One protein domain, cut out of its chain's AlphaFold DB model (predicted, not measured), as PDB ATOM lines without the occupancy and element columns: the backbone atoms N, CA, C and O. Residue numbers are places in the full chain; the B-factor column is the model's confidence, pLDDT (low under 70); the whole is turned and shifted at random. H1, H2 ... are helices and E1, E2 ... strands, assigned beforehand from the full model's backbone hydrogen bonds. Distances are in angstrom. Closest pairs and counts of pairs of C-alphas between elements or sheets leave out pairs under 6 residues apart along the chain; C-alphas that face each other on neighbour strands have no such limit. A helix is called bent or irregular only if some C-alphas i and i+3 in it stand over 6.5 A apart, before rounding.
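Overview. This is residues 121 to 294 of the 310 residues of a protein of Okeania sp. SIO3B3 (UniProt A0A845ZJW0). A narrow ribbon of two parallel strands, E1 and E2, stands in the middle between two unequal groups of helices. H2 packs on one side of it with H1 beyond, while H3 packs on the other side and the larger group H4 to H7 lies beyond H3. The 174 printed residues run H1 H2 E1 H3 H4 H5 H6 H7 E2 H8, mostly helix by class. The whole is compact, with a radius of gyration of the C-alphas of 16.5 A and spans of 48 by 39 by 28 A; residues 203 to 208 stick out.

Arrangement. H1, residues 121 to 136, touches H2, residues 155 to 168, at a steep tilt of 46 degrees, the same way; their closest C-alphas, of Val 124 and Leu 162, are 6.8 A apart. The closest C-alphas of H2 and E1, residues 172 to 177, are those of Tyr 163 and Phe 173, 6.4 A apart. E1 is the parallel neighbour of E2, residues 274 to 279, with N 174 and O 275, 2.9 A apart, within hydrogen-bond range. H3, residues 188 to 202, has its closest C-alpha pair with E1 at Ala 189 and Gly 176, 4.2 A. E1, E2 and the five helices between them along the chain make a strand-helix-strand unit. H3 touches H6, residues 232 to 238, with the closest C-alphas at Gln 195 and Asn 233, 6.1 A. H4, residues 206 to 223, touches H7, residues 250 to 267, at a shallow tilt of 22 degrees, opposite ways; the closest C-alphas are those of Ala 219 and Ser 262, 5.4 A, and H7 takes part with residues 259 to 267 alone. H5, residues 225 to 228, touches H7 at the C-alphas of Val 226 and Phe 256, 6.4 A, the closest pair. H8, residues 286 to 292, only just touches H7, with 3 pairs of C-alphas within 8 A, the closest those of Ala 291 and Asn 257, 6.8 A. Every O i to N i+4 pair is within hydrogen-bond range in H1, H7 and H8, against 6 of 10 in H2, 10 of 11 in H3, 12 of 14 in H4 and 1 of 3 in H6, where 3 of 4 O i to N i+3 pairs are; H5 is too short for such a pair.

Along the chain. H1 begins at C-alpha 121 (-48.997, 61.726, -32.245) and is 22.3 A long. H2 is 21.6 A, H3 21.1 A, H4 24.3 A and H7 25.7 A; E1 is 16.9 A and E2 16.3 A. H2 is irregular, only just, with C-alphas 161 and 164 6.6 A apart; H4 is irregular, with C-alphas 219 and 222 9.4 A apart, and has a kink of 50 degrees near residue 217. H8 ends at C-alpha 292 (-32.072, 37.882, -36.308).

Size, cuts and confidence. The two C-alphas farthest apart, of Glu 121 and Pro 245, are 49.7 A apart. The printed part has no cut; the links H1 to H2 and H6 to H7 are long. The mean pLDDT of the printed part is 83.8, with residues 137 to 140, 182 to 184 and 290 to 294 under 70.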
ATOM      1  N   GLU A 121     -49.966  60.818 -32.855       82.56
ATOM      2  CA  GLU A 121     -48.997  61.726 -32.245       82.56
ATOM      3  C   GLU A 121     -48.341  61.098 -31.008       82.56
ATOM      4  O   GLU A 121     -47.132  61.236 -30.824       82.56
ATOM      5  N   GLN A 122     -49.106  60.351 -30.203       84.69
ATOM      6  CA  GLN A 122     -48.573  59.661 -29.026       84.69
ATOM      7  C   GLN A 122     -47.602  58.533 -29.404       84.69
ATOM      8  O   GLN A 122     -46.554  58.392 -28.777       84.69
ATOM      9  N   ASP A 123     -47.919  57.759 -30.447       86.31
ATOM     10  CA  ASP A 123     -47.043  56.694 -30.943       86.31
ATOM     11  C   ASP A 123     -45.713  57.286 -31.426       86.31
ATOM     12  O   ASP A 123     -44.645  56.819 -31.036       86.31
ATOM     13  N   VAL A 124     -45.767  58.373 -32.206       86.88
ATOM     14  CA  VAL A 124     -44.574  59.105 -32.659       86.88
ATOM     15  C   VAL A 124     -43.749  59.600 -31.470       86.88
ATOM     16  O   VAL A 124     -42.536  59.404 -31.446       86.88
ATOM     17  N   GLN A 125     -44.380  60.203 -30.459       87.44
ATOM     18  CA  GLN A 125     -43.674  60.689 -29.269       87.44
ATOM     19  C   GLN A 125     -42.970  59.566 -28.502       87.44
ATOM     20  O   GLN A 125     -41.816  59.735 -28.109       87.44
ATOM     21  N   ASN A 126     -43.617  58.411 -28.337       88.25
ATOM     22  CA  ASN A 126     -43.020  57.259 -27.662       88.25
ATOM     23  C   ASN A 126     -41.780  56.749 -28.417       88.25
ATOM     24  O   ASN A 126     -40.746  56.484 -27.808       88.25
ATOM     25  N   LEU A 127     -41.855  56.666 -29.749       89.38
ATOM     26  CA  LEU A 127     -40.733  56.269 -30.607       89.38
ATOM     27  C   LEU A 127     -39.558  57.250 -30.505       89.38
ATOM     28  O   LEU A 127     -38.400  56.837 -30.438       89.38
ATOM     29  N   LEU A 128     -39.851  58.551 -30.457       88.44
ATOM     30  CA  LEU A 128     -38.832  59.589 -30.316       88.44
ATOM     31  C   LEU A 128     -38.188  59.616 -28.929       88.44
ATOM     32  O   LEU A 128     -37.006  59.940 -28.840       88.44
ATOM     33  N   ALA A 129     -38.928  59.271 -27.874       88.69
ATOM     34  CA  ALA A 129     -38.382  59.155 -26.525       88.69
ATOM     35  C   ALA A 129     -37.376  57.998 -26.420       88.69
ATOM     36  O   ALA A 129     -36.305  58.171 -25.844       88.69
ATOM     37  N   LEU A 130     -37.677  56.851 -27.042       87.06
ATOM     38  CA  LEU A 130     -36.741  55.722 -27.126       87.06
ATOM     39  C   LEU A 130     -35.489  56.087 -27.931       87.06
ATOM     40  O   LEU A 130     -34.373  55.764 -27.531       87.06
ATOM     41  N   PHE A 131     -35.659  56.807 -29.045       88.00
ATOM     42  CA  PHE A 131     -34.521  57.321 -29.804       88.00
ATOM     43  C   PHE A 131     -33.634  58.240 -28.951       88.00
ATOM     44  O   PHE A 131     -32.417  58.090 -28.976       88.00
ATOM     45  N   ASP A 132     -34.226  59.163 -28.183       86.25
ATOM     46  CA  ASP A 132     -33.465  60.056 -27.300       86.25
ATOM     47  C   ASP A 132     -32.715  59.295 -26.212       86.25
ATOM     48  O   ASP A 132     -31.561  59.608 -25.931       86.25
ATOM     49  N   GLU A 133     -33.339  58.275 -25.622       84.88
ATOM     50  CA  GLU A 133     -32.684  57.421 -24.637       84.88
ATOM     51  C   GLU A 133     -31.434  56.757 -25.232       84.88
ATOM     52  O   GLU A 133     -30.354  56.834 -24.650       84.88
ATOM     53  N   VAL A 134     -31.549  56.172 -26.428       82.31
ATOM     54  CA  VAL A 134     -30.416  55.542 -27.127       82.31
ATOM     55  C   VAL A 134     -29.348  56.564 -27.515       82.31
ATOM     56  O   VAL A 134     -28.159  56.290 -27.365       82.31
ATOM     57  N   ALA A 135     -29.750  57.745 -27.983       79.69
ATOM     58  CA  ALA A 135     -28.831  58.793 -28.417       79.69
ATOM     59  C   ALA A 135     -28.035  59.414 -27.253       79.69
ATOM     60  O   ALA A 135     -26.879  59.787 -27.434       79.69
ATOM     61  N   VAL A 136     -28.635  59.529 -26.062       75.06
ATOM     62  CA  VAL A 136     -27.997  60.124 -24.873       75.06
ATOM     63  C   VAL A 136     -27.148  59.105 -24.104       75.06
ATOM     64  O   VAL A 136     -26.142  59.463 -23.485       75.06
ATOM     65  N   VAL A 137     -27.532  57.826 -24.113       66.50
ATOM     66  CA  VAL A 137     -26.826  56.783 -23.363       66.50
ATOM     67  C   VAL A 137     -25.541  56.371 -24.097       66.50
ATOM     68  O   VAL A 137     -25.532  55.489 -24.951       66.50
ATOM     69  N   ASN A 138     -24.407  56.936 -23.668       59.03
ATOM     70  CA  ASN A 138     -23.050  56.638 -24.167       59.03
ATOM     71  C   ASN A 138     -22.542  55.198 -23.914       59.03
ATOM     72  O   ASN A 138     -21.356  54.920 -24.072       59.03
ATOM     73  N   ASN A 139     -23.412  54.260 -23.535       62.66
ATOM     74  CA  ASN A 139     -23.025  52.867 -23.300       62.66
ATOM     75  C   ASN A 139     -23.091  52.000 -24.570       62.66
ATOM     76  O   ASN A 139     -22.903  50.790 -24.474       62.66
ATOM     77  N   GLY A 140     -23.394  52.584 -25.738       63.06
ATOM     78  CA  GLY A 140     -23.457  51.850 -27.008       63.06
ATOM     79  C   GLY A 140     -24.558  50.786 -27.044       63.06
ATOM     80  O   GLY A 140     -24.413  49.766 -27.716       63.06
ATOM     81  N   ARG A 141     -25.642  50.985 -26.281       71.81
ATOM     82  CA  ARG A 141     -26.786  50.066 -26.264       71.81
ATOM     83  C   ARG A 141     -27.639  50.293 -27.505       71.81
ATOM     84  O   ARG A 141     -28.149  51.387 -27.711       71.81
ATOM     85  N   SER A 142     -27.835  49.248 -28.299       77.31
ATOM     86  CA  SER A 142     -28.842  49.224 -29.359       77.31
ATOM     87  C   SER A 142     -30.192  48.807 -28.782       77.31
ATOM     88  O   SER A 142     -30.257  47.849 -28.013       77.31
ATOM     89  N   GLN A 143     -31.270  49.470 -29.192       83.50
ATOM     90  CA  GLN A 143     -32.632  49.014 -28.919       83.50
ATOM     91  C   GLN A 143     -33.286  48.510 -30.208       83.50
ATOM     92  O   GLN A 143     -33.035  49.038 -31.291       83.50
ATOM     93  N   MET A 144     -34.135  47.490 -30.085       82.06
ATOM     94  CA  MET A 144     -34.947  46.966 -31.180       82.06
ATOM     95  C   MET A 144     -36.421  47.141 -30.840       82.06
ATOM     96  O   MET A 144     -36.855  46.812 -29.737       82.06
ATOM     97  N   LEU A 145     -37.193  47.608 -31.816       85.75
ATOM     98  CA  LEU A 145     -38.631  47.769 -31.695       85.75
ATOM     99  C   LEU A 145     -39.348  47.047 -32.835       85.75
ATOM    100  O   LEU A 145     -38.938  47.134 -33.991       85.75
ATOM    101  N   LEU A 146     -40.453  46.376 -32.506       85.00
ATOM    102  CA  LEU A 146     -41.354  45.773 -33.480       85.00
ATOM    103  C   LEU A 146     -42.657  46.573 -33.553       85.00
ATOM    104  O   LEU A 146     -43.385  46.670 -32.569       85.00
ATOM    105  N   ILE A 147     -42.970  47.103 -34.736       85.31
ATOM    106  CA  ILE A 147     -44.248  47.768 -35.008       85.31
ATOM    107  C   ILE A 147     -45.170  46.758 -35.693       85.31
ATOM    108  O   ILE A 147     -44.999  46.437 -36.870       85.31
ATOM    109  N   SER A 148     -46.157  46.250 -34.957       82.69
ATOM    110  CA  SER A 148     -47.152  45.294 -35.457       82.69
ATOM    111  C   SER A 148     -48.536  45.916 -35.620       82.69
ATOM    112  O   SER A 148     -48.894  46.875 -34.950       82.69
ATOM    113  N   GLY A 149     -49.329  45.360 -36.532       82.44
ATOM    114  CA  GLY A 149     -50.692  45.804 -36.816       82.44
ATOM    115  C   GLY A 149     -51.169  45.274 -38.163       82.44
ATOM    116  O   GLY A 149     -50.368  44.757 -38.950       82.44
ATOM    117  N   TYR A 150     -52.458  45.418 -38.457       80.00
ATOM    118  CA  TYR A 150     -53.041  44.951 -39.716       80.00
ATOM    119  C   TYR A 150     -52.387  45.594 -40.951       80.00
ATOM    120  O   TYR A 150     -51.770  46.666 -40.889       80.00
ATOM    121  N   SER A 151     -52.470  44.916 -42.098       78.81
ATOM    122  CA  SER A 151     -52.032  45.503 -43.368       78.81
ATOM    123  C   SER A 151     -52.847  46.766 -43.662       78.81
ATOM    124  O   SER A 151     -54.047  46.800 -43.405       78.81
ATOM    125  N   GLY A 152     -52.189  47.821 -44.145       76.31
ATOM    126  CA  GLY A 152     -52.852  49.091 -44.458       76.31
ATOM    127  C   GLY A 152     -53.203  49.985 -43.260       76.31
ATOM    128  O   GLY A 152     -53.656  51.100 -43.480       76.31
ATOM    129  N   VAL A 153     -52.928  49.584 -42.010       80.75
ATOM    130  CA  VAL A 153     -53.208  50.410 -40.808       80.75
ATOM    131  C   VAL A 153     -52.303  51.654 -40.669       80.75
ATOM    132  O   VAL A 153     -52.433  52.422 -39.721       80.75
ATOM    133  N   GLY A 154     -51.359  51.846 -41.598       78.38
ATOM    134  CA  GLY A 154     -50.461  53.005 -41.615       78.38
ATOM    135  C   GLY A 154     -49.139  52.829 -40.863       78.38
ATOM    136  O   GLY A 154     -48.535  53.825 -40.491       78.38
ATOM    137  N   LYS A 155     -48.646  51.597 -40.654       84.38
ATOM    138  CA  LYS A 155     -47.348  51.342 -39.981       84.38
ATOM    139  C   LYS A 155     -46.176  52.060 -40.658       84.38
ATOM    140  O   LYS A 155     -45.434  52.781 -40.003       84.38
ATOM    141  N   SER A 156     -46.042  51.903 -41.975       81.25
ATOM    142  CA  SER A 156     -44.981  52.567 -42.738       81.25
ATOM    143  C   SER A 156     -45.148  54.091 -42.705       81.25
ATOM    144  O   SER A 156     -44.157  54.808 -42.632       81.25
ATOM    145  N   ALA A 157     -46.390  54.586 -42.674       80.75
ATOM    146  CA  ALA A 157     -46.682  56.012 -42.552       80.75
ATOM    147  C   ALA A 157     -46.259  56.557 -41.170       80.75
ATOM    148  O   ALA A 157     -45.578  57.573 -41.093       80.75
ATOM    149  N   LEU A 158     -46.563  55.842 -40.079       84.50
ATOM    150  CA  LEU A 158     -46.107  56.185 -38.724       84.50
ATOM    151  C   LEU A 158     -44.579  56.330 -38.662       84.50
ATOM    152  O   LEU A 158     -44.060  57.287 -38.096       84.50
ATOM    153  N   VAL A 159     -43.854  55.394 -39.270       85.31
ATOM    154  CA  VAL A 159     -42.387  55.422 -39.294       85.31
ATOM    155  C   VAL A 159     -41.850  56.575 -40.142       85.31
ATOM    156  O   VAL A 159     -40.834  57.174 -39.793       85.31
ATOM    157  N   GLN A 160     -42.531  56.935 -41.232       80.50
ATOM    158  CA  GLN A 160     -42.150  58.084 -42.057       80.50
ATOM    159  C   GLN A 160     -42.182  59.406 -41.275       80.50
ATOM    160  O   GLN A 160     -41.338  60.269 -41.533       80.50
ATOM    161  N   GLU A 161     -43.072  59.552 -40.287       83.19
ATOM    162  CA  GLU A 161     -43.109  60.736 -39.414       83.19
ATOM    163  C   GLU A 161     -41.852  60.875 -38.546       83.19
ATOM    164  O   GLU A 161     -41.469  61.989 -38.194       83.19
ATOM    165  N   LEU A 162     -41.141  59.776 -38.266       85.12
ATOM    166  CA  LEU A 162     -39.897  59.812 -37.489       85.12
ATOM    167  C   LEU A 162     -38.712  60.388 -38.264       85.12
ATOM    168  O   LEU A 162     -37.743  60.839 -37.653       85.12
ATOM    169  N   TYR A 163     -38.777  60.415 -39.596       83.19
ATOM    170  CA  TYR A 163     -37.651  60.847 -40.418       83.19
ATOM    171  C   TYR A 163     -37.224  62.286 -40.098       83.19
ATOM    172  O   TYR A 163     -36.036  62.555 -39.916       83.19
ATOM    173  N   LYS A 164     -38.180  63.226 -39.998       81.62
ATOM    174  CA  LYS A 164     -37.853  64.646 -39.761       81.62
ATOM    175  C   LYS A 164     -37.276  64.876 -38.359       81.62
ATOM    176  O   LYS A 164     -36.212  65.492 -38.280       81.62
ATOM    177  N   PRO A 165     -37.907  64.388 -37.272       85.38
ATOM    178  CA  PRO A 165     -37.373  64.599 -35.933       85.38
ATOM    179  C   PRO A 165     -36.012  63.919 -35.721       85.38
ATOM    180  O   PRO A 165     -35.120  64.543 -35.152       85.38
ATOM    181  N   ILE A 166     -35.794  62.707 -36.247       87.38
ATOM    182  CA  ILE A 166     -34.488  62.024 -36.154       87.38
ATOM    183  C   ILE A 166     -33.399  62.818 -36.882       87.38
ATOM    184  O   ILE A 166     -32.341  63.082 -36.309       87.38
ATOM    185  N   THR A 167     -33.677  63.286 -38.103       83.38
ATOM    186  CA  THR A 167     -32.724  64.112 -38.862       83.38
ATOM    187  C   THR A 167     -32.418  65.423 -38.123       83.38
ATOM    188  O   THR A 167     -31.272  65.863 -38.093       83.38
ATOM    189  N   SER A 168     -33.407  66.035 -37.455       82.25
ATOM    190  CA  SER A 168     -33.181  67.243 -36.637       82.25
ATOM    191  C   SER A 168     -32.273  67.036 -35.432       82.25
ATOM    192  O   SER A 168     -31.621  67.972 -34.977       82.25
ATOM    193  N   ARG A 169     -32.157  65.791 -34.973       84.06
ATOM    194  CA  ARG A 169     -31.222  65.364 -33.929       84.06
ATOM    195  C   ARG A 169     -29.898  64.855 -34.508       84.06
ATOM    196  O   ARG A 169     -29.145  64.195 -33.806       84.06
ATOM    197  N   ARG A 170     -29.623  65.152 -35.787       82.75
ATOM    198  CA  ARG A 170     -28.440  64.712 -36.550       82.75
ATOM    199  C   ARG A 170     -28.263  63.189 -36.614       82.75
ATOM    200  O   ARG A 170     -27.152  62.712 -36.833       82.75
ATOM    201  N   GLY A 171     -29.348  62.431 -36.447       86.94
ATOM    202  CA  GLY A 171     -29.344  60.982 -36.604       86.94
ATOM    203  C   GLY A 171     -29.465  60.555 -38.066       86.94
ATOM    204  O   GLY A 171     -30.185  61.179 -38.850       86.94
ATOM    205  N   TYR A 172     -28.801  59.457 -38.423       87.75
ATOM    206  CA  TYR A 172     -29.004  58.792 -39.703       87.75
ATOM    207  C   TYR A 172     -30.260  57.927 -39.636       87.75
ATOM    208  O   TYR A 172     -30.385  57.060 -38.774       87.75
ATOM    209  N   PHE A 173     -31.175  58.123 -40.583       88.94
ATOM    210  CA  PHE A 173     -32.326  57.247 -40.766       88.94
ATOM    211  C   PHE A 173     -32.204  56.505 -42.091       88.94
ATOM    212  O   PHE A 173     -32.261  57.114 -43.168       88.94
ATOM    213  N   ILE A 174     -32.079  55.184 -42.008       90.50
ATOM    214  CA  ILE A 174     -32.022  54.300 -43.167       90.50
ATOM    215  C   ILE A 174     -33.164  53.299 -43.139       90.50
ATOM    216  O   ILE A 174     -33.619  52.871 -42.080       90.50
ATOM    217  N   ALA A 175     -33.653  52.947 -44.322       89.75
ATOM    218  CA  ALA A 175     -34.800  52.069 -44.467       89.75
ATOM    219  C   ALA A 175     -34.576  51.060 -45.586       89.75
ATOM    220  O   ALA A 175     -34.184  51.443 -46.691       89.75
ATOM    221  N   GLY A 176     -34.882  49.806 -45.284       88.94
ATOM    222  CA  GLY A 176     -34.908  48.683 -46.207       88.94
ATOM    223  C   GLY A 176     -36.284  48.039 -46.223       88.94
ATOM    224  O   GLY A 176     -37.033  48.133 -45.247       88.94
ATOM    225  N   LYS A 177     -36.627  47.378 -47.326       88.25
ATOM    226  CA  LYS A 177     -37.909  46.693 -47.465       88.25
ATOM    227  C   LYS A 177     -37.700  45.274 -47.970       88.25
ATOM    228  O   LYS A 177     -37.016  45.076 -48.970       88.25
ATOM    229  N   TYR A 178     -38.323  44.307 -47.304       83.56
ATOM    230  CA  TYR A 178     -38.434  42.955 -47.841       83.56
ATOM    231  C   TYR A 178     -39.602  42.868 -48.824       83.56
ATOM    232  O   TYR A 178     -40.657  43.473 -48.623       83.56
ATOM    233  N   ASP A 179     -39.432  42.090 -49.887       81.44
ATOM    234  CA  ASP A 179     -40.487  41.825 -50.857       81.44
ATOM    235  C   ASP A 179     -40.530  40.345 -51.263       81.44
ATOM    236  O   ASP A 179     -39.628  39.555 -50.983       81.44
ATOM    237  N   GLN A 180     -41.633  39.951 -51.902       72.19
ATOM    238  CA  GLN A 180     -41.872  38.571 -52.330       72.19
ATOM    239  C   GLN A 180     -40.910  38.081 -53.416       72.19
ATOM    240  O   GLN A 180     -40.702  36.874 -53.534       72.19
ATOM    241  N   VAL A 181     -40.367  38.988 -54.229       73.25
ATOM    242  CA  VAL A 181     -39.610  38.660 -55.442       73.25
ATOM    243  C   VAL A 181     -38.139  38.413 -55.104       73.25
ATOM    244  O   VAL A 181     -37.516  37.521 -55.675       73.25
ATOM    245  N   GLN A 182     -37.595  39.148 -54.133       66.25
ATOM    246  CA  GLN A 182     -36.188  39.111 -53.730       66.25
ATOM    247  C   GLN A 182     -35.903  38.187 -52.538       66.25
ATOM    248  O   GLN A 182     -34.811  38.237 -51.977       66.25
ATOM    249  N   ARG A 183     -36.826  37.290 -52.166       64.56
ATOM    250  CA  ARG A 183     -36.635  36.337 -51.048       64.56
ATOM    251  C   ARG A 183     -35.382  35.463 -51.148       64.56
ATOM    252  O   ARG A 183     -34.895  34.982 -50.132       64.56
ATOM    253  N   ASN A 184     -34.878  35.246 -52.363       67.19
ATOM    254  CA  ASN A 184     -33.683  34.441 -52.612       67.19
ATOM    255  C   ASN A 184     -32.382  35.259 -52.577       67.19
ATOM    256  O   ASN A 184     -31.312  34.671 -52.710       67.19
ATOM    257  N   VAL A 185     -32.457  36.588 -52.434       75.62
ATOM    258  CA  VAL A 185     -31.291  37.468 -52.299       75.62
ATOM    259  C   VAL A 185     -31.020  37.677 -50.806       75.62
ATOM    260  O   VAL A 185     -31.830  38.328 -50.136       75.62
ATOM    261  N   PRO A 186     -29.909  37.143 -50.267       78.75
ATOM    262  CA  PRO A 186     -29.571  37.291 -48.856       78.75
ATOM    263  C   PRO A 186     -29.439  38.761 -48.464       78.75
ATOM    264  O   PRO A 186     -28.783  39.531 -49.168       78.75
ATOM    265  N   TYR A 187     -30.028  39.146 -47.330       81.31
ATOM    266  CA  TYR A 187     -29.891  40.491 -46.749       81.31
ATOM    267  C   TYR A 187     -30.322  41.647 -47.657       81.31
ATOM    268  O   TYR A 187     -29.860  42.776 -47.478       81.31
ATOM    269  N   SER A 188     -31.217  41.402 -48.614       85.38
ATOM    270  CA  SER A 188     -31.649  42.397 -49.607       85.38
ATOM    271  C   SER A 188     -32.101  43.721 -48.978       85.38
ATOM    272  O   SER A 188     -31.613  44.787 -49.358       85.38
ATOM    273  N   ALA A 189     -32.966  43.673 -47.961       87.00
ATOM    274  CA  ALA A 189     -33.433  44.873 -47.267       87.00
ATOM    275  C   ALA A 189     -32.300  45.602 -46.520       87.00
ATOM    276  O   ALA A 189     -32.268  46.831 -46.495       87.00
ATOM    277  N   ILE A 190     -31.349  44.864 -45.939       87.50
ATOM    278  CA  ILE A 190     -30.177  45.455 -45.279       87.50
ATOM    279  C   ILE A 190     -29.315  46.166 -46.327       87.50
ATOM    280  O   ILE A 190     -29.024  47.349 -46.163       87.50
ATOM    281  N   GLY A 191     -28.984  45.500 -47.437       88.31
ATOM    282  CA  GLY A 191     -28.245  46.103 -48.549       88.31
ATOM    283  C   GLY A 191     -28.884  47.409 -49.027       88.31
ATOM    284  O   GLY A 191     -28.214  48.439 -49.081       88.31
ATOM    285  N   GLN A 192     -30.202  47.407 -49.262       88.62
ATOM    286  CA  GLN A 192     -30.963  48.608 -49.638       88.62
ATOM    287  C   GLN A 192     -30.858  49.737 -48.597       88.62
ATOM    288  O   GLN A 192     -30.670  50.901 -48.959       88.62
ATOM    289  N   ALA A 193     -30.979  49.417 -47.305       90.44
ATOM    290  CA  ALA A 193     -30.884  50.414 -46.242       90.44
ATOM    291  C   ALA A 193     -29.490  51.060 -46.208       90.44
ATOM    292  O   ALA A 193     -29.368  52.284 -46.133       90.44
ATOM    293  N   PHE A 194     -28.436  50.252 -46.307       91.75
ATOM    294  CA  PHE A 194     -27.057  50.727 -46.214       91.75
ATOM    295  C   PHE A 194     -26.534  51.388 -47.487       91.75
ATOM    296  O   PHE A 194     -25.639  52.225 -47.392       91.75
ATOM    297  N   GLN A 195     -27.116  51.113 -48.656       89.31
ATOM    298  CA  GLN A 195     -26.853  51.906 -49.861       89.31
ATOM    299  C   GLN A 195     -27.182  53.385 -49.625       89.31
ATOM    300  O   GLN A 195     -26.328  54.235 -49.858       89.31
ATOM    301  N   LYS A 196     -28.352  53.686 -49.039       85.44
ATOM    302  CA  LYS A 196     -28.714  55.067 -48.670       85.44
ATOM    303  C   LYS A 196     -27.757  55.681 -47.657       85.44
ATOM    304  O   LYS A 196     -27.503  56.878 -47.718       85.44
ATOM    305  N   LEU A 197     -27.238  54.882 -46.718       89.38
ATOM    306  CA  LEU A 197     -26.209  55.375 -45.807       89.38
ATOM    307  C   LEU A 197     -24.961  55.791 -46.585       89.38
ATOM    308  O   LEU A 197     -24.458  56.884 -46.363       89.38
ATOM    309  N   CYS A 198     -24.489  54.947 -47.506       90.38
ATOM    310  CA  CYS A 198     -23.317  55.253 -48.322       90.38
ATOM    311  C   CYS A 198     -23.519  56.546 -49.121       90.38
ATOM    312  O   CYS A 198     -22.612  57.370 -49.159       90.38
ATOM    313  N   ASP A 199     -24.715  56.764 -49.674       86.94
ATOM    314  CA  ASP A 199     -25.046  58.006 -50.380       86.94
ATOM    315  C   ASP A 199     -24.911  59.236 -49.467       86.94
ATOM    316  O   ASP A 199     -24.386  60.261 -49.895       86.94
ATOM    317  N   TYR A 200     -25.323  59.140 -48.197       84.81
ATOM    318  CA  TYR A 200     -25.118  60.224 -47.230       84.81
ATOM    319  C   TYR A 200     -23.634  60.446 -46.924       84.81
ATOM    320  O   TYR A 200     -23.184  61.588 -46.902       84.81
ATOM    321  N   LEU A 201     -22.871  59.369 -46.716       85.69
ATOM    322  CA  LEU A 201     -21.453  59.455 -46.357       85.69
ATOM    323  C   LEU A 201     -20.590  59.986 -47.508       85.69
ATOM    324  O   LEU A 201     -19.629  60.705 -47.266       85.69
ATOM    325  N   LEU A 202     -20.929  59.680 -48.760       86.81
ATOM    326  CA  LEU A 202     -20.184  60.153 -49.933       86.81
ATOM    327  C   LEU A 202     -20.324  61.664 -50.179       86.81
ATOM    328  O   LEU A 202     -19.501  62.240 -50.887       86.81
ATOM    329  N   VAL A 203     -21.346  62.303 -49.605       85.38
ATOM    330  CA  VAL A 203     -21.571  63.759 -49.688       85.38
ATOM    331  C   VAL A 203     -20.891  64.507 -48.529       85.38
ATOM    332  O   VAL A 203     -20.836  65.736 -48.528       85.38
ATOM    333  N   GLU A 204     -20.340  63.791 -47.546       82.31
ATOM    334  CA  GLU A 204     -19.602  64.389 -46.434       82.31
ATOM    335  C   GLU A 204     -18.304  65.070 -46.879       82.31
ATOM    336  O   GLU A 204     -17.739  64.811 -47.944       82.31
ATOM    337  N   ASN A 205     -17.784  65.942 -46.013       83.94
ATOM    338  CA  ASN A 205     -16.479  66.544 -46.261       83.94
ATOM    339  C   ASN A 205     -15.366  65.477 -46.284       83.94
ATOM    340  O   ASN A 205     -15.403  64.473 -45.568       83.94
ATOM    341  N   SER A 206     -14.333  65.739 -47.087       84.44
ATOM    342  CA  SER A 206     -13.230  64.804 -47.344       84.44
ATOM    343  C   SER A 206     -12.504  64.344 -46.078       84.44
ATOM    344  O   SER A 206     -12.101  63.185 -45.999       84.44
ATOM    345  N   GLN A 207     -12.380  65.206 -45.064       86.69
ATOM    346  CA  GLN A 207     -11.740  64.852 -43.796       86.69
ATOM    347  C   GLN A 207     -12.582  63.871 -42.969       86.69
ATOM    348  O   GLN A 207     -12.051  62.895 -42.444       86.69
ATOM    349  N   THR A 208     -13.889  64.113 -42.857       84.38
ATOM    350  CA  THR A 208     -14.820  63.257 -42.105       84.38
ATOM    351  C   THR A 208     -14.942  61.899 -42.780       84.38
ATOM    352  O   THR A 208     -14.845  60.874 -42.109       84.38
ATOM    353  N   LEU A 209     -15.048  61.891 -44.111       87.94
ATOM    354  CA  LEU A 209     -15.061  60.663 -44.898       87.94
ATOM    355  C   LEU A 209     -13.760  59.864 -44.736       87.94
ATOM    356  O   LEU A 209     -13.814  58.647 -44.581       87.94
ATOM    357  N   SER A 210     -12.597  60.529 -44.723       89.88
ATOM    358  CA  SER A 210     -11.308  59.861 -44.500       89.88
ATOM    359  C   SER A 210     -11.217  59.234 -43.109       89.88
ATOM    360  O   SER A 210     -10.823  58.079 -42.993       89.88
ATOM    361  N   ASN A 211     -11.614  59.962 -42.062       90.06
ATOM    362  CA  ASN A 211     -11.598  59.434 -40.696       90.06
ATOM    363  C   ASN A 211     -12.524  58.217 -40.567       90.06
ATOM    364  O   ASN A 211     -12.136  57.190 -40.016       90.06
ATOM    365  N   LEU A 212     -13.733  58.310 -41.129       88.94
ATOM    366  CA  LEU A 212     -14.698  57.218 -41.106       88.94
ATOM    367  C   LEU A 212     -14.207  56.007 -41.904       88.94
ATOM    368  O   LEU A 212     -14.391  54.869 -41.479       88.94
ATOM    369  N   LYS A 213     -13.563  56.235 -43.052       93.19
ATOM    370  CA  LYS A 213     -12.922  55.175 -43.830       93.19
ATOM    371  C   LYS A 213     -11.911  54.410 -42.977       93.19
ATOM    372  O   LYS A 213     -11.954  53.182 -42.967       93.19
ATOM    373  N   ASP A 214     -11.035  55.116 -42.267       93.75
ATOM    374  CA  ASP A 214     -10.016  54.495 -41.418       93.75
ATOM    375  C   ASP A 214     -10.653  53.710 -40.259       93.75
ATOM    376  O   ASP A 214     -10.246  52.579 -39.983       93.75
ATOM    377  N   GLU A 215     -11.705  54.251 -39.634       92.44
ATOM    378  CA  GLU A 215     -12.482  53.564 -38.592       92.44
ATOM    379  C   GLU A 215     -13.157  52.289 -39.114       92.44
ATOM    380  O   GLU A 215     -13.073  51.234 -38.477       92.44
ATOM    381  N   ILE A 216     -13.793  52.350 -40.288       93.25
ATOM    382  CA  ILE A 216     -14.441  51.185 -40.898       93.25
ATOM    383  C   ILE A 216     -13.393  50.132 -41.258       93.25
ATOM    384  O   ILE A 216     -13.579  48.969 -40.908       93.25
ATOM    385  N   LEU A 217     -12.294  50.513 -41.917       95.00
ATOM    386  CA  LEU A 217     -11.221  49.586 -42.293       95.00
ATOM    387  C   LEU A 217     -10.615  48.895 -41.065       95.00
ATOM    388  O   LEU A 217     -10.393  47.682 -41.093       95.00
ATOM    389  N   ALA A 218     -10.410  49.633 -39.971       94.19
ATOM    390  CA  ALA A 218      -9.946  49.066 -38.709       94.19
ATOM    391  C   ALA A 218     -10.955  48.072 -38.105       94.19
ATOM    392  O   ALA A 218     -10.550  47.046 -37.559       94.19
ATOM    393  N   ALA A 219     -12.259  48.345 -38.223       92.62
ATOM    394  CA  ALA A 219     -13.312  47.497 -37.672       92.62
ATOM    395  C   ALA A 219     -13.581  46.226 -38.498       92.62
ATOM    396  O   ALA A 219     -13.818  45.162 -37.926       92.62
ATOM    397  N   VAL A 220     -13.559  46.312 -39.832       92.38
ATOM    398  CA  VAL A 220     -13.859  45.170 -40.721       92.38
ATOM    399  C   VAL A 220     -12.627  44.310 -41.016       92.38
ATOM    400  O   VAL A 220     -12.757  43.125 -41.348       92.38
ATOM    401  N   GLY A 221     -11.428  44.884 -40.879       90.75
ATOM    402  CA  GLY A 221     -10.160  44.212 -41.137       90.75
ATOM    403  C   GLY A 221     -10.099  43.619 -42.547       90.75
ATOM    404  O   GLY A 221     -10.484  44.247 -43.527       90.75
ATOM    405  N   GLN A 222      -9.644  42.370 -42.660       89.62
ATOM    406  CA  GLN A 222      -9.524  41.673 -43.951       89.62
ATOM    407  C   GLN A 222     -10.857  41.137 -44.495       89.62
ATOM    408  O   GLN A 222     -10.891  40.578 -45.585       89.62
ATOM    409  N   ASN A 223     -11.952  41.280 -43.747       91.31
ATOM    410  CA  ASN A 223     -13.247  40.721 -44.125       91.31
ATOM    411  C   ASN A 223     -14.179  41.747 -44.790       91.31
ATOM    412  O   ASN A 223     -15.364  41.462 -44.956       91.31
ATOM    413  N   GLY A 224     -13.672  42.923 -45.180       91.06
ATOM    414  CA  GLY A 224     -14.477  43.996 -45.775       91.06
ATOM    415  C   GLY A 224     -15.266  43.569 -47.018       91.06
ATOM    416  O   GLY A 224     -16.395  44.022 -47.200       91.06
ATOM    417  N   GLN A 225     -14.734  42.638 -47.821       93.69
ATOM    418  CA  GLN A 225     -15.409  42.135 -49.027       93.69
ATOM    419  C   GLN A 225     -16.791  41.536 -48.727       93.69
ATOM    420  O   GLN A 225     -17.717  41.723 -49.506       93.69
ATOM    421  N   VAL A 226     -16.965  40.911 -47.555       91.38
ATOM    422  CA  VAL A 226     -18.249  40.329 -47.128       91.38
ATOM    423  C   VAL A 226     -19.360  41.384 -47.076       91.38
ATOM    424  O   VAL A 226     -20.517  41.075 -47.349       91.38
ATOM    425  N   LEU A 227     -19.026  42.628 -46.716       91.62
ATOM    426  CA  LEU A 227     -19.986  43.731 -46.715       91.62
ATOM    427  C   LEU A 227     -20.171  44.327 -48.106       91.62
ATOM    428  O   LEU A 227     -21.299  44.661 -48.449       91.62
ATOM    429  N   VAL A 228     -19.101  44.444 -48.896       92.88
ATOM    430  CA  VAL A 228     -19.159  44.972 -50.272       92.88
ATOM    431  C   VAL A 228     -20.066  44.113 -51.158       92.88
ATOM    432  O   VAL A 228     -20.851  44.659 -51.927       92.88
ATOM    433  N   ASP A 229     -20.048  42.791 -50.981       89.75
ATOM    434  CA  ASP A 229     -20.907  41.866 -51.734       89.75
ATOM    435  C   ASP A 229     -22.413  42.134 -51.516       89.75
ATOM    436  O   ASP A 229     -23.231  41.862 -52.395       89.75
ATOM    437  N   ILE A 230     -22.789  42.693 -50.358       88.06
ATOM    438  CA  ILE A 230     -24.182  43.022 -49.994       88.06
ATOM    439  C   ILE A 230     -24.474  44.519 -50.186       88.06
ATOM    440  O   ILE A 230     -25.599  44.908 -50.510       88.06
ATOM    441  N   ILE A 231     -23.467  45.372 -49.997       91.88
ATOM    442  CA  ILE A 231     -23.539  46.833 -50.065       91.88
ATOM    443  C   ILE A 231     -22.455  47.323 -51.046       91.88
ATOM    444  O   ILE A 231     -21.417  47.824 -50.611       91.88
ATOM    445  N   PRO A 232     -22.674  47.236 -52.372       91.12
ATOM    446  CA  PRO A 232     -21.633  47.560 -53.354       91.12
ATOM    447  C   PRO A 232     -21.085  48.991 -53.236       91.12
ATOM    448  O   PRO A 232     -19.883  49.212 -53.362       91.12
ATOM    449  N   ASN A 233     -21.941  49.968 -52.903       92.12
ATOM    450  CA  ASN A 233     -21.534  51.370 -52.727       92.12
ATOM    451  C   ASN A 233     -20.541  51.574 -51.570       92.12
ATOM    452  O   ASN A 233     -19.883  52.612 -51.520       92.12
ATOM    453  N   LEU A 234     -20.392  50.602 -50.663       94.00
ATOM    454  CA  LEU A 234     -19.400  50.671 -49.594       94.00
ATOM    455  C   LEU A 234     -17.971  50.688 -50.156       94.00
ATOM    456  O   LEU A 234     -17.110  51.354 -49.586       94.00
ATOM    457  N   GLU A 235     -17.719  50.034 -51.296       94.50
ATOM    458  CA  GLU A 235     -16.403  50.032 -51.950       94.50
ATOM    459  C   GLU A 235     -15.947  51.449 -52.332       94.50
ATOM    460  O   GLU A 235     -14.764  51.765 -52.231       94.50
ATOM    461  N   LEU A 236     -16.879  52.344 -52.678       92.75
ATOM    462  CA  LEU A 236     -16.566  53.747 -52.977       92.75
ATOM    463  C   LEU A 236     -16.015  54.503 -51.756       92.75
ATOM    464  O   LEU A 236     -15.312  55.498 -51.915       92.75
ATOM    465  N   ILE A 237     -16.318  54.025 -50.545       92.69
ATOM    466  CA  ILE A 237     -15.889  54.621 -49.277       92.69
ATOM    467  C   ILE A 237     -14.584  53.974 -48.807       92.69
ATOM    468  O   ILE A 237     -13.591  54.661 -48.562       92.69
ATOM    469  N   ILE A 238     -14.564  52.643 -48.689       94.12
ATOM    470  CA  ILE A 238     -13.436  51.915 -48.085       94.12
ATOM    471  C   ILE A 238     -12.367  51.483 -49.095       94.12
ATOM    472  O   ILE A 238     -11.265  51.105 -48.700       94.12
ATOM    473  N   GLY A 239     -12.647  51.616 -50.391       92.81
ATOM    474  CA  GLY A 239     -11.813  51.115 -51.478       92.81
ATOM    475  C   GLY A 239     -11.987  49.609 -51.720       92.81
ATOM    476  O   GLY A 239     -12.662  48.928 -50.939       92.81
ATOM    477  N   PRO A 240     -11.349  49.072 -52.775       93.19
ATOM    478  CA  PRO A 240     -11.423  47.654 -53.114       93.19
ATOM    479  C   PRO A 240     -10.882  46.798 -51.968       93.19
ATOM    480  O   PRO A 240      -9.836  47.104 -51.387       93.19
ATOM    481  N   GLN A 241     -11.600  45.725 -51.641       94.75
ATOM    482  CA  GLN A 241     -11.275  44.848 -50.519       94.75
ATOM    483  C   GLN A 241     -10.618  43.547 -51.000       94.75
ATOM    484  O   GLN A 241     -10.846  43.106 -52.129       94.75
ATOM    485  N   PRO A 242      -9.761  42.920 -50.174       90.81
ATOM    486  CA  PRO A 242      -9.174  41.635 -50.525       90.81
ATOM    487  C   PRO A 242     -10.262  40.551 -50.598       90.81
ATOM    488  O   PRO A 242     -11.187  40.558 -49.782       90.81
ATOM    489  N   PRO A 243     -10.148  39.586 -51.530       88.31
ATOM    490  CA  PRO A 243     -11.110  38.500 -51.628       88.31
ATOM    491  C   PRO A 243     -11.080  37.653 -50.357       88.31
ATOM    492  O   PRO A 243     -10.019  37.303 -49.833       88.31
ATOM    493  N   VAL A 244     -12.265  37.301 -49.875       86.81
ATOM    494  CA  VAL A 244     -12.438  36.528 -48.648       86.81
ATOM    495  C   VAL A 244     -12.594  35.044 -49.009       86.81
ATOM    496  O   VAL A 244     -13.265  34.731 -49.995       86.81
ATOM    497  N   PRO A 245     -12.001  34.102 -48.247       82.62
ATOM    498  CA  PRO A 245     -12.149  32.678 -48.524       82.62
ATOM    499  C   PRO A 245     -13.620  32.259 -48.567       82.62
ATOM    500  O   PRO A 245     -14.384  32.574 -47.644       82.62
ATOM    501  N   ALA A 246     -13.993  31.523 -49.616       73.69
ATOM    502  CA  ALA A 246     -15.317  30.938 -49.750       73.69
ATOM    503  C   ALA A 246     -15.509  29.900 -48.639       73.69
ATOM    504  O   ALA A 246     -14.889  28.840 -48.644       73.69
ATOM    505  N   ILE A 247     -16.340  30.238 -47.659       77.56
ATOM    506  CA  ILE A 247     -16.833  29.287 -46.667       77.56
ATOM    507  C   ILE A 247     -18.342  29.266 -46.831       77.56
ATOM    508  O   ILE A 247     -18.947  30.310 -47.070       77.56
ATOM    509  N   GLU A 248     -18.936  28.086 -46.730       74.25
ATOM    510  CA  GLU A 248     -20.360  27.875 -46.952       74.25
ATOM    511  C   GLU A 248     -21.118  27.703 -45.627       74.25
ATOM    512  O   GLU A 248     -20.547  27.419 -44.572       74.25
ATOM    513  N   GLY A 249     -22.439  27.872 -45.681       75.25
ATOM    514  CA  GLY A 249     -23.329  27.570 -44.564       75.25
ATOM    515  C   GLY A 249     -23.157  28.487 -43.345       75.25
ATOM    516  O   GLY A 249     -23.033  29.706 -43.466       75.25
ATOM    517  N   GLN A 250     -23.203  27.901 -42.144       74.25
ATOM    518  CA  GLN A 250     -23.261  28.649 -40.878       74.25
ATOM    519  C   GLN A 250     -22.013  29.504 -40.618       74.25
ATOM    520  O   GLN A 250     -22.105  30.574 -40.023       74.25
ATOM    521  N   GLU A 251     -20.842  29.084 -41.084       80.62
ATOM    522  CA  GLU A 251     -19.598  29.820 -40.847       80.62
ATOM    523  C   GLU A 251     -19.508  31.101 -41.699       80.62
ATOM    524  O   GLU A 251     -18.967  32.117 -41.254       80.62
ATOM    525  N   ALA A 252     -20.130  31.107 -42.885       79.75
ATOM    526  CA  ALA A 252     -20.347  32.323 -43.670       79.75
ATOM    527  C   ALA A 252     -21.262  33.310 -42.927       79.75
ATOM    528  O   ALA A 252     -20.950  34.496 -42.809       79.75
ATOM    529  N   GLN A 253     -22.354  32.793 -42.354       78.69
ATOM    530  CA  GLN A 253     -23.326  33.564 -41.577       78.69
ATOM    531  C   GLN A 253     -22.692  34.214 -40.340       78.69
ATOM    532  O   GLN A 253     -22.905  35.398 -40.076       78.69
ATOM    533  N   HIS A 254     -21.904  33.457 -39.573       83.25
ATOM    534  CA  HIS A 254     -21.209  33.979 -38.396       83.25
ATOM    535  C   HIS A 254     -20.201  35.067 -38.764       83.25
ATOM    536  O   HIS A 254     -20.144  36.090 -38.079       83.25
ATOM    537  N   ARG A 255     -19.460  34.891 -39.867       86.94
ATOM    538  CA  ARG A 255     -18.534  35.915 -40.361       86.94
ATOM    539  C   ARG A 255     -19.264  37.187 -40.756       86.94
ATOM    540  O   ARG A 255     -18.859  38.253 -40.308       86.94
ATOM    541  N   PHE A 256     -20.350  37.079 -41.523       86.75
ATOM    542  CA  PHE A 256     -21.167  38.241 -41.869       86.75
ATOM    543  C   PHE A 256     -21.655  38.961 -40.611       86.75
ATOM    544  O   PHE A 256     -21.403  40.150 -40.468       86.75
ATOM    545  N   ASN A 257     -22.271  38.247 -39.662       84.69
ATOM    546  CA  ASN A 257     -22.789  38.854 -38.433       84.69
ATOM    547  C   ASN A 257     -21.693  39.582 -37.640       84.69
ATOM    548  O   ASN A 257     -21.906  40.702 -37.186       84.69
ATOM    549  N   TYR A 258     -20.515  38.972 -37.493       87.31
ATOM    550  CA  TYR A 258     -19.389  39.582 -36.784       87.31
ATOM    551  C   TYR A 258     -18.888  40.859 -37.474       87.31
ATOM    552  O   TYR A 258     -18.704  41.896 -36.830       87.31
ATOM    553  N   VAL A 259     -18.685  40.798 -38.792       91.00
ATOM    554  CA  VAL A 259     -18.181  41.927 -39.583       91.00
ATOM    555  C   VAL A 259     -19.221  43.040 -39.642       91.00
ATOM    556  O   VAL A 259     -18.880  44.202 -39.445       91.00
ATOM    557  N   PHE A 260     -20.493  42.692 -39.822       89.75
ATOM    558  CA  PHE A 260     -21.599  43.638 -39.814       89.75
ATOM    559  C   PHE A 260     -21.727  44.327 -38.456       89.75
ATOM    560  O   PHE A 260     -21.761  45.548 -38.408       89.75
ATOM    561  N   GLN A 261     -21.697  43.595 -37.337       87.12
ATOM    562  CA  GLN A 261     -21.702  44.205 -36.001       87.12
ATOM    563  C   GLN A 261     -20.520  45.157 -35.785       87.12
ATOM    564  O   GLN A 261     -20.693  46.225 -35.198       87.12
ATOM    565  N   SER A 262     -19.329  44.782 -36.254       89.19
ATOM    566  CA  SER A 262     -18.130  45.623 -36.155       89.19
ATOM    567  C   SER A 262     -18.270  46.891 -37.000       89.19
ATOM    568  O   SER A 262     -17.979  47.985 -36.524       89.19
ATOM    569  N   PHE A 263     -18.823  46.764 -38.206       91.25
ATOM    570  CA  PHE A 263     -19.154  47.886 -39.076       91.25
ATOM    571  C   PHE A 263     -20.199  48.820 -38.459       91.25
ATOM    572  O   PHE A 263     -19.941  50.017 -38.379       91.25
ATOM    573  N   ILE A 264     -21.323  48.298 -37.945       88.44
ATOM    574  CA  ILE A 264     -22.356  49.105 -37.273       88.44
ATOM    575  C   ILE A 264     -21.757  49.906 -36.120       88.44
ATOM    576  O   ILE A 264     -22.065  51.086 -35.977       88.44
ATOM    577  N   LYS A 265     -20.883  49.295 -35.313       85.19
ATOM    578  CA  LYS A 265     -20.205  49.986 -34.207       85.19
ATOM    579  C   LYS A 265     -19.282  51.106 -34.684       85.19
ATOM    580  O   LYS A 265     -19.215  52.123 -34.009       85.19
ATOM    581  N   ALA A 266     -18.604  50.932 -35.818       88.06
ATOM    582  CA  ALA A 266     -17.734  51.962 -36.385       88.06
ATOM    583  C   ALA A 266     -18.529  53.179 -36.888       88.06
ATOM    584  O   ALA A 266     -18.151  54.314 -36.633       88.06
ATOM    585  N   ILE A 267     -19.664  52.954 -37.555       86.44
ATOM    586  CA  ILE A 267     -20.476  54.045 -38.127       86.44
ATOM    587  C   ILE A 267     -21.440  54.694 -37.122       86.44
ATOM    588  O   ILE A 267     -21.881  55.823 -37.329       86.44
ATOM    589  N   SER A 268     -21.803  53.990 -36.045       83.19
ATOM    590  CA  SER A 268     -22.760  54.475 -35.044       83.19
ATOM    591  C   SER A 268     -22.036  55.303 -33.988       83.19
ATOM    592  O   SER A 268     -21.698  54.818 -32.909       83.19
ATOM    593  N   GLN A 269     -21.788  56.570 -34.306       76.94
ATOM    594  CA  GLN A 269     -21.154  57.514 -33.388       76.94
ATOM    595  C   GLN A 269     -22.208  58.267 -32.553       76.94
ATOM    596  O   GLN A 269     -23.288  58.555 -33.067       76.94
ATOM    597  N   PRO A 270     -21.910  58.694 -31.306       74.44
ATOM    598  CA  PRO A 270     -22.845  59.487 -30.493       74.44
ATOM    599  C   PRO A 270     -23.311  60.781 -31.175       74.44
ATOM    600  O   PRO A 270     -24.430  61.239 -30.970       74.44
ATOM    601  N   LYS A 271     -22.452  61.362 -32.023       76.06
ATOM    602  CA  LYS A 271     -22.773  62.546 -32.830       76.06
ATOM    603  C   LYS A 271     -23.832  62.259 -33.907       76.06
ATOM    604  O   LYS A 271     -24.549  63.175 -34.298       76.06
ATOM    605  N   HIS A 272     -23.923  61.009 -34.363       81.62
ATOM    606  CA  HIS A 272     -24.789  60.568 -35.452       81.62
ATOM    607  C   HIS A 272     -25.463  59.221 -35.128       81.62
ATOM    608  O   HIS A 272     -25.069  58.184 -35.669       81.62
ATOM    609  N   PRO A 273     -26.487  59.205 -34.251       87.25
ATOM    610  CA  PRO A 273     -27.213  57.981 -33.926       87.25
ATOM    611  C   PRO A 273     -27.843  57.359 -35.179       87.25
ATOM    612  O   PRO A 273     -28.461  58.063 -35.979       87.25
ATOM    613  N   LEU A 274     -27.714  56.042 -35.345       88.62
ATOM    614  CA  LEU A 274     -28.232  55.318 -36.506       88.62
ATOM    615  C   LEU A 274     -29.568  54.638 -36.183       88.62
ATOM    616  O   LEU A 274     -29.663  53.839 -35.254       88.62
ATOM    617  N   VAL A 275     -30.583  54.901 -37.003       90.56
ATOM    618  CA  VAL A 275     -31.874  54.207 -36.985       90.56
ATOM    619  C   VAL A 275     -32.025  53.400 -38.262       90.56
ATOM    620  O   VAL A 275     -31.962  53.941 -39.366       90.56
ATOM    621  N   ILE A 276     -32.258  52.101 -38.091       90.38
ATOM    622  CA  ILE A 276     -32.465  51.148 -39.180       90.38
ATOM    623  C   ILE A 276     -33.917  50.692 -39.136       90.38
ATOM    624  O   ILE A 276     -34.347  50.049 -38.180       90.38
ATOM    625  N   PHE A 277     -34.670  51.004 -40.184       90.62
ATOM    626  CA  PHE A 277     -36.028  50.515 -40.362       90.62
ATOM    627  C   PHE A 277     -36.066  49.403 -41.410       90.62
ATOM    628  O   PHE A 277     -35.608  49.588 -42.535       90.62
ATOM    629  N   LEU A 278     -36.631  48.254 -41.050       88.56
ATOM    630  CA  LEU A 278     -36.838  47.132 -41.961       88.56
ATOM    631  C   LEU A 278     -38.338  46.862 -42.069       88.56
ATOM    632  O   LEU A 278     -38.958  46.415 -41.103       88.56
ATOM    633  N   ASP A 279     -38.912  47.167 -43.229       87.12
ATOM    634  CA  ASP A 279     -40.338  46.973 -43.490       87.12
ATOM    635  C   ASP A 279     -40.624  45.561 -44.014       87.12
ATOM    636  O   ASP A 279     -39.751  44.894 -44.576       87.12
ATOM    637  N   ASP A 280     -41.878  45.134 -43.876       85.00
ATOM    638  CA  ASP A 280     -42.389  43.893 -44.456       85.00
ATOM    639  C   ASP A 280     -41.636  42.619 -44.006       85.00
ATOM    640  O   ASP A 280     -41.453  41.675 -44.772       85.00
ATOM    641  N   LEU A 281     -41.259  42.549 -42.719       82.25
ATOM    642  CA  LEU A 281     -40.555  41.407 -42.103       82.25
ATOM    643  C   LEU A 281     -41.222  40.037 -42.327       82.25
ATOM    644  O   LEU A 281     -40.549  39.016 -42.238       82.25
ATOM    645  N   GLN A 282     -42.516  39.974 -42.653       77.06
ATOM    646  CA  GLN A 282     -43.175  38.728 -43.069       77.06
ATOM    647  C   GLN A 282     -42.594  38.118 -44.368       77.06
ATOM    648  O   GLN A 282     -42.839  36.951 -44.683       77.06
ATOM    649  N   TRP A 283     -41.837  38.901 -45.136       79.62
ATOM    650  CA  TRP A 283     -41.144  38.490 -46.355       79.62
ATOM    651  C   TRP A 283     -39.628  38.339 -46.161       79.62
ATOM    652  O   TRP A 283     -38.930  38.215 -47.162       79.62
ATOM    653  N   ILE A 284     -39.136  38.318 -44.914       79.69
ATOM    654  CA  ILE A 284     -37.709  38.179 -44.583       79.69
ATOM    655  C   ILE A 284     -37.050  37.011 -45.334       79.69
ATOM    656  O   ILE A 284     -37.647  35.943 -45.492       79.69
ATOM    657  N   ASP A 285     -35.828  37.231 -45.824       77.94
ATOM    658  CA  ASP A 285     -35.025  36.175 -46.438       77.94
ATOM    659  C   ASP A 285     -34.421  35.246 -45.374       77.94
ATOM    660  O   ASP A 285     -34.236  35.620 -44.214       77.94
ATOM    661  N   VAL A 286     -34.082  34.024 -45.782       71.44
ATOM    662  CA  VAL A 286     -33.618  32.968 -44.867       71.44
ATOM    663  C   VAL A 286     -32.339  33.371 -44.119       71.44
ATOM    664  O   VAL A 286     -32.194  33.061 -42.937       71.44
ATOM    665  N   ALA A 287     -31.413  34.079 -44.774       70.00
ATOM    666  CA  ALA A 287     -30.154  34.481 -44.149       70.00
ATOM    667  C   ALA A 287     -30.383  35.567 -43.086       70.00
ATOM    668  O   ALA A 287     -29.856  35.477 -41.973       70.00
ATOM    669  N   SER A 288     -31.240  36.547 -43.380       74.88
ATOM    670  CA  SER A 288     -31.655  37.574 -42.418       74.88
ATOM    671  C   SER A 288     -32.447  36.997 -41.240       74.88
ATOM    672  O   SER A 288     -32.274  37.449 -40.105       74.88
ATOM    673  N   GLU A 289     -33.288  35.985 -41.469       71.81
ATOM    674  CA  GLU A 289     -34.041  35.310 -40.404       71.81
ATOM    675  C   GLU A 289     -33.110  34.595 -39.414       71.81
ATOM    676  O   GLU A 289     -33.260  34.741 -38.200       71.81
ATOM    677  N   LEU A 290     -32.090  33.896 -39.921       62.06
ATOM    678  CA  LEU A 290     -31.060  33.259 -39.094       62.06
ATOM    679  C   LEU A 290     -30.193  34.289 -38.355       62.06
ATOM    680  O   LEU A 290     -29.824  34.074 -37.199       62.06
ATOM    681  N   ALA A 291     -29.891  35.422 -38.995       63.34
ATOM    682  CA  ALA A 291     -29.128  36.516 -38.397       63.34
ATOM    683  C   ALA A 291     -29.865  37.168 -37.226       63.34
ATOM    684  O   ALA A 291     -29.236  37.496 -36.219       63.34
ATOM    685  N   LYS A 292     -31.195  37.305 -37.335       63.91
ATOM    686  CA  LYS A 292     -32.072  37.882 -36.308       63.91
ATOM    687  C   LYS A 292     -31.759  37.305 -34.923       63.91
ATOM    688  O   LYS A 292     -31.649  38.068 -33.970       63.91
ATOM    689  N   ASN A 293     -31.508  35.993 -34.848       51.53
ATOM    690  CA  ASN A 293     -31.228  35.270 -33.607       51.53
ATOM    691  C   ASN A 293     -29.908  35.645 -32.904       51.53
ATOM    692  O   ASN A 293     -29.801  35.478 -31.693       51.53
ATOM    693  N   ASN A 294     -28.927  36.183 -33.633       48.78
ATOM    694  CA  ASN A 294     -27.595  36.522 -33.114       48.78
ATOM    695  C   ASN A 294     -27.426  38.006 -32.746       48.78
ATOM    696  O   ASN A 294     -26.409  38.373 -32.158       48.78
TER     697      ASN A 294